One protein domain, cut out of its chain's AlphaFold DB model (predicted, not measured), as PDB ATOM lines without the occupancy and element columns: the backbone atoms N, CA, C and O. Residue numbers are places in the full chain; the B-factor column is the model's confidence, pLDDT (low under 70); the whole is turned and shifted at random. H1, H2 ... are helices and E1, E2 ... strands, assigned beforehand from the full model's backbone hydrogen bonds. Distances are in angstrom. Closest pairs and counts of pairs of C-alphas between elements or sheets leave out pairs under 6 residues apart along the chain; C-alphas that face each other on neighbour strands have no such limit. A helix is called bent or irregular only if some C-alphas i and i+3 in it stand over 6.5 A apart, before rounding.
ATOM      1  N   CYS A  49     -44.255  33.687  27.510       88.25
ATOM      2  CA  CYS A  49     -43.075  33.075  28.106       88.25
ATOM      3  C   CYS A  49     -42.572  34.028  29.188       88.25
ATOM      4  O   CYS A  49     -42.293  35.184  28.899       88.25
ATOM      5  N   TYR A  50     -42.502  33.570  30.439       88.69
ATOM      6  CA  TYR A  50     -41.981  34.364  31.565       88.69
ATOM      7  C   TYR A  50     -42.635  35.749  31.764       88.69
ATOM      8  O   TYR A  50     -42.012  36.647  32.313       88.69
ATOM      9  N   GLY A  51     -43.900  35.916  31.361       83.06
ATOM     10  CA  GLY A  51     -44.625  37.190  31.473       83.06
ATOM     11  C   GLY A  51     -44.571  38.071  30.222       83.06
ATOM     12  O   GLY A  51     -45.405  38.960  30.101       83.06
ATOM     13  N   GLU A  52     -43.699  37.754  29.266       83.31
ATOM     14  CA  GLU A  52     -43.540  38.455  27.986       83.31
ATOM     15  C   GLU A  52     -44.529  37.959  26.930       83.31
ATOM     16  O   GLU A  52     -44.936  36.789  26.957       83.31
ATOM     17  N   ASN A  53     -44.869  38.805  25.953       80.69
ATOM     18  CA  ASN A  53     -45.609  38.377  24.767       80.69
ATOM     19  C   ASN A  53     -44.682  37.728  23.725       80.69
ATOM     20  O   ASN A  53     -43.898  38.389  23.054       80.69
ATOM     21  N   PHE A  54     -44.837  36.423  23.526       85.75
ATOM     22  CA  PHE A  54     -44.029  35.611  22.614       85.75
ATOM     23  C   PHE A  54     -44.747  35.278  21.306       85.75
ATOM     24  O   PHE A  54     -44.392  34.320  20.631       85.75
ATOM     25  N   CYS A  55     -45.763  36.041  20.916       81.25
ATOM     26  CA  CYS A  55     -46.403  35.899  19.612       81.25
ATOM     27  C   CYS A  55     -46.218  37.160  18.778       81.25
ATOM     28  O   CYS A  55     -46.396  38.276  19.264       81.25
ATOM     29  N   PHE A  56     -45.951  36.981  17.483       73.12
ATOM     30  CA  PHE A  56     -45.894  38.105  16.556       73.12
ATOM     31  C   PHE A  56     -47.276  38.771  16.414       73.12
ATOM     32  O   PHE A  56     -48.229  38.084  16.027       73.12
ATOM     33  N   PRO A  57     -47.422  40.082  16.682       71.56
ATOM     34  CA  PRO A  57     -48.670  40.786  16.432       71.56
ATOM     35  C   PRO A  57     -48.820  41.074  14.932       71.56
ATOM     36  O   PRO A  57     -48.022  41.789  14.327       71.56
ATOM     37  N   GLY A  58     -49.877  40.547  14.328       68.56
ATOM     38  CA  GLY A  58     -50.238  40.767  12.932       68.56
ATOM     39  C   GLY A  58     -51.650  41.323  12.772       68.56
ATOM     40  O   GLY A  58     -52.390  41.520  13.739       68.56
ATOM     41  N   LEU A  59     -52.019  41.566  11.518       71.00
ATOM     42  CA  LEU A  59     -53.391  41.853  11.111       71.00
ATOM     43  C   LEU A  59     -53.909  40.703  10.246       71.00
ATOM     44  O   LEU A  59     -53.198  40.221   9.363       71.00
ATOM     45  N   ASN A  60     -55.147  40.277  10.485       72.06
ATOM     46  CA  ASN A  60     -55.837  39.349   9.594       72.06
ATOM     47  C   ASN A  60     -56.346  40.075   8.331       72.06
ATOM     48  O   ASN A  60     -56.228  41.295   8.193       72.06
ATOM     49  N   THR A  61     -56.951  39.331   7.404       75.50
ATOM     50  CA  THR A  61     -57.501  39.876   6.147       75.50
ATOM     51  C   THR A  61     -58.604  40.920   6.354       75.50
ATOM     52  O   THR A  61     -58.871  41.710   5.454       75.50
ATOM     53  N   SER A  62     -59.219  40.964   7.537       83.19
ATOM     54  CA  SER A  62     -60.212  41.964   7.943       83.19
ATOM     55  C   SER A  62     -59.608  43.131   8.736       83.19
ATOM     56  O   SER A  62     -60.351  43.885   9.362       83.19
ATOM     57  N   LEU A  63     -58.277  43.284   8.732       75.12
ATOM     58  CA  LEU A  63     -57.531  44.304   9.483       75.12
ATOM     59  C   LEU A  63     -57.743  44.242  11.003       75.12
ATOM     60  O   LEU A  63     -57.525  45.224  11.714       75.12
ATOM     61  N   GLN A  64     -58.154  43.088  11.524       75.50
ATOM     62  CA  GLN A  64     -58.241  42.865  12.958       75.50
ATOM     63  C   GLN A  64     -56.917  42.316  13.471       75.50
ATOM     64  O   GLN A  64     -56.270  41.499  12.813       75.50
ATOM     65  N   ARG A  65     -56.523  42.755  14.668       71.50
ATOM     66  CA  ARG A  65     -55.318  42.259  15.328       71.50
ATOM     67  C   ARG A  65     -55.429  40.756  15.560       71.50
ATOM     68  O   ARG A  65     -56.417  40.278  16.110       71.50
ATOM     69  N   GLN A  66     -54.386  40.037  15.178       75.12
ATOM     70  CA  GLN A  66     -54.243  38.608  15.387       75.12
ATOM     71  C   GLN A  66     -52.821  38.318  15.855       75.12
ATOM     72  O   GLN A  66     -51.874  38.952  15.402       75.12
ATOM     73  N   ASN A  67     -52.669  37.337  16.738       76.19
ATOM     74  CA  ASN A  67     -51.357  36.852  17.140       76.19
ATOM     75  C   ASN A  67     -50.938  35.677  16.250       76.19
ATOM     76  O   ASN A  67     -51.749  34.804  15.931       76.19
ATOM     77  N   GLY A  68     -49.671  35.678  15.842       73.00
ATOM     78  CA  GLY A  68     -49.035  34.558  15.162       73.00
ATOM     79  C   GLY A  68     -48.781  33.374  16.096       73.00
ATOM     80  O   GLY A  68     -49.224  33.346  17.243       73.00
ATOM     81  N   THR A  69     -48.048  32.383  15.594       78.75
ATOM     82  CA  THR A  69     -47.581  31.252  16.406       78.75
ATOM     83  C   THR A  69     -46.653  31.739  17.519       78.75
ATOM     84  O   THR A  69     -45.859  32.655  17.298       78.75
ATOM     85  N   GLN A  70     -46.744  31.111  18.692       83.69
ATOM     86  CA  GLN A  70     -45.839  31.377  19.803       83.69
ATOM     87  C   GLN A  70     -44.400  30.995  19.436       83.69
ATOM     88  O   GLN A  70     -44.154  29.910  18.904       83.69
ATOM     89  N   PHE A  71     -43.456  31.882  19.736       85.12
ATOM     90  CA  PHE A  71     -42.031  31.606  19.674       85.12
ATOM     91  C   PHE A  71     -41.614  30.651  20.805       85.12
ATOM     92  O   PHE A  71     -42.171  30.718  21.903       85.12
ATOM     93  N   PRO A  72     -40.621  29.779  20.571       87.56
ATOM     94  CA  PRO A  72     -40.021  28.966  21.622       87.56
ATOM     95  C   PRO A  72     -39.547  29.809  22.823       87.56
ATOM     96  O   PRO A  72     -38.907  30.848  22.654       87.56
ATOM     97  N   CYS A  73     -39.887  29.391  24.051       89.81
ATOM     98  CA  CYS A  73     -39.589  30.175  25.260       89.81
ATOM     99  C   CYS A  73     -38.093  30.244  25.608       89.81
ATOM    100  O   CYS A  73     -37.691  31.114  26.375       89.81
ATOM    101  N   ASP A  74     -37.263  29.365  25.051       89.19
ATOM    102  CA  ASP A  74     -35.798  29.434  25.121       89.19
ATOM    103  C   ASP A  74     -35.235  30.679  24.413       89.19
ATOM    104  O   ASP A  74     -34.126  31.110  24.715       89.19
ATOM    105  N   HIS A  75     -36.009  31.343  23.545       85.56
ATOM    106  CA  HIS A  75     -35.612  32.634  22.976       85.56
ATOM    107  C   HIS A  75     -35.636  33.798  23.985       85.56
ATOM    108  O   HIS A  75     -35.086  34.864  23.707       85.56
ATOM    109  N   TYR A  76     -36.217  33.605  25.174       87.25
ATOM    110  CA  TYR A  76     -36.256  34.619  26.233       87.25
ATOM    111  C   TYR A  76     -34.878  35.059  26.722       87.25
ATOM    112  O   TYR A  76     -34.679  36.239  27.018       87.25
ATOM    113  N   ASP A  77     -33.899  34.156  26.748       85.75
ATOM    114  CA  ASP A  77     -32.547  34.521  27.168       85.75
ATOM    115  C   ASP A  77     -31.886  35.506  26.195       85.75
ATOM    116  O   ASP A  77     -31.173  36.408  26.637       85.75
ATOM    117  N   PHE A  78     -32.209  35.429  24.897       79.75
ATOM    118  CA  PHE A  78     -31.760  36.421  23.920       79.75
ATOM    119  C   PHE A  78     -32.413  37.785  24.167       79.75
ATOM    120  O   PHE A  78     -31.713  38.793  24.169       79.75
ATOM    121  N   LEU A  79     -33.722  37.844  24.447       81.19
ATOM    122  CA  LEU A  79     -34.384  39.120  24.756       81.19
ATOM    123  C   LEU A  79     -33.738  39.812  25.960       81.19
ATOM    124  O   LEU A  79     -33.434  41.001  25.884       81.19
ATOM    125  N   LYS A  80     -33.440  39.065  27.030       84.94
ATOM    126  CA  LYS A  80     -32.714  39.602  28.191       84.94
ATOM    127  C   LYS A  80     -31.311  40.081  27.829       84.94
ATOM    128  O   LYS A  80     -30.927  41.179  28.222       84.94
ATOM    129  N   GLN A  81     -30.547  39.283  27.077       80.56
ATOM    130  CA  GLN A  81     -29.187  39.639  26.656       80.56
ATOM    131  C   GLN A  81     -29.154  40.970  25.889       80.56
ATOM    132  O   GLN A  81     -28.221  41.758  26.055       80.56
ATOM    133  N   TYR A  82     -30.169  41.228  25.065       75.56
ATOM    134  CA  TYR A  82     -30.266  42.442  24.256       75.56
ATOM    135  C   TYR A  82     -31.120  43.550  24.885       75.56
ATOM    136  O   TYR A  82     -31.274  44.587  24.249       75.56
ATOM    137  N   GLN A  83     -31.620  43.377  26.116       78.88
ATOM    138  CA  GLN A  83     -32.477  44.359  26.799       78.88
ATOM    139  C   GLN A  83     -33.748  44.696  25.987       78.88
ATOM    140  O   GLN A  83     -34.146  45.849  25.865       78.88
ATOM    141  N   LEU A  84     -34.362  43.665  25.398       78.19
ATOM    142  CA  LEU A  84     -35.547  43.751  24.532       78.19
ATOM    143  C   LEU A  84     -36.809  43.159  25.180       78.19
ATOM    144  O   LEU A  84     -37.740  42.784  24.470       78.19
ATOM    145  N   THR A  85     -36.825  43.006  26.501       82.88
ATOM    146  CA  THR A  85     -38.013  42.572  27.245       82.88
ATOM    147  C   THR A  85     -39.008  43.728  27.395       82.88
ATOM    148  O   THR A  85     -38.619  44.898  27.386       82.88
ATOM    149  N   ASP A  86     -40.298  43.408  27.493       79.56
ATOM    150  CA  ASP A  86     -41.402  44.362  27.571       79.56
ATOM    151  C   ASP A  86     -41.201  45.332  28.746       79.56
ATOM    152  O   ASP A  86     -41.375  46.537  28.574       79.56
ATOM    153  N   ASP A  87     -40.776  44.843  29.916       79.25
ATOM    154  CA  ASP A  87     -40.470  45.675  31.091       79.25
ATOM    155  C   ASP A  87     -39.410  46.742  30.783       79.25
ATOM    156  O   ASP A  87     -39.626  47.928  31.032       79.25
ATOM    157  N   VAL A  88     -38.310  46.347  30.140       79.19
ATOM    158  CA  VAL A  88     -37.254  47.274  29.731       79.19
ATOM    159  C   VAL A  88     -37.777  48.273  28.705       79.19
ATOM    160  O   VAL A  88     -37.520  49.469  28.828       79.19
ATOM    161  N   ILE A  89     -38.521  47.816  27.695       74.88
ATOM    162  CA  ILE A  89     -39.043  48.685  26.635       74.88
ATOM    163  C   ILE A  89     -40.024  49.717  27.205       74.88
ATOM    164  O   ILE A  89     -39.968  50.884  26.815       74.88
ATOM    165  N   TYR A  90     -40.911  49.313  28.119       75.12
ATOM    166  CA  TYR A  90     -41.912  50.201  28.710       75.12
ATOM    167  C   TYR A  90     -41.321  51.184  29.724       75.12
ATOM    168  O   TYR A  90     -41.795  52.320  29.793       75.12
ATOM    169  N   ASP A  91     -40.283  50.785  30.460       77.94
ATOM    170  CA  ASP A  91     -39.630  51.645  31.452       77.94
ATOM    171  C   ASP A  91     -38.547  52.553  30.844       77.94
ATOM    172  O   ASP A  91     -38.127  53.529  31.473       77.94
ATOM    173  N   THR A  92     -38.103  52.279  29.612       69.88
ATOM    174  CA  THR A  92     -37.096  53.098  28.926       69.88
ATOM    175  C   THR A  92     -37.665  54.485  28.592       69.88
ATOM    176  O   THR A  92     -38.573  54.605  27.762       69.88
TER     177      THR A  92
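Overview. This is residues 49 to 92 of the 312 residues of the protein "Hypothetical protein" of Bursaphelenchus okinawaensis (UniProt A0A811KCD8). A slender hairpin of two antiparallel strands, E1 and E2, reaches to one end of the model, and two short helices, H1 and then H2, follow one another at the other end without packing on each other. The unnamed residues 49 to 54 make a loop between the base of the hairpin and the helices. The printed part has 44 residues with two named strands and two named helices, in the order E1, E2, H1, H2; the sheet has the order E1 - E2, all antiparallel, and the class is mixed, helices and strands. The whole is loose, with a radius of gyration of the C-alphas of 12.3 A, and its C-alphas span 36 by 24 by 15 A along the three main axes.

Along the chain. The printed part begins at Cys 49, with its C-alpha at (-43.075, 33.075, 28.106). E1 is residues 55 to 59, 12.5 A from first to last C-alpha, and begins with C-alpha 55 at (-46.403, 35.899, 19.612). E2, the longest strand, is residues 65 to 70 and measures 15.1 A. H1, the longest helix, is residues 73 to 81 and measures 14.1 A; it is neither bent nor irregular, but only just: C-alphas 74 and 77 are 6.4 A apart. H2 is residues 86 to 91, measures 8.4 A and ends with C-alpha 91 at (-39.630, 51.645, 31.452).

Arrangement. E1 and E2 form a hairpin of antiparallel neighbour strands, with 149 degrees between their N-to-C directions. C-alphas 55 and 70 face each other at 4.6 A, and C-alphas 59 and 65 at 4.7 A. Across the pair, N 58 and O 66 are within hydrogen-bond range at 2.8 A, and so are N 68 and O 56 at 2.8 A. H1 is apart from E1. H2 is apart from E1 and from E2. H1 and H2 are apart too, though they follow each other in the chain. In H2 every O i to N i+4 pair is within hydrogen-bond range; in H1 it is 3 of 5.

Size, cuts and confidence. The two C-alphas farthest apart, those of Ser 62 and Gln 81, are 36.3 A apart. The first and last printed C-alphas, those of Cys 49 and Thr 92, are 20.9 A apart. The printed part has no cut. The links from E1 to E2, from E2 to H1 and from H1 to H2 are tight, with 5, 2 and 4 residues. The mean pLDDT of the printed part is 79.6; two residues, 58 and 92, are under 70.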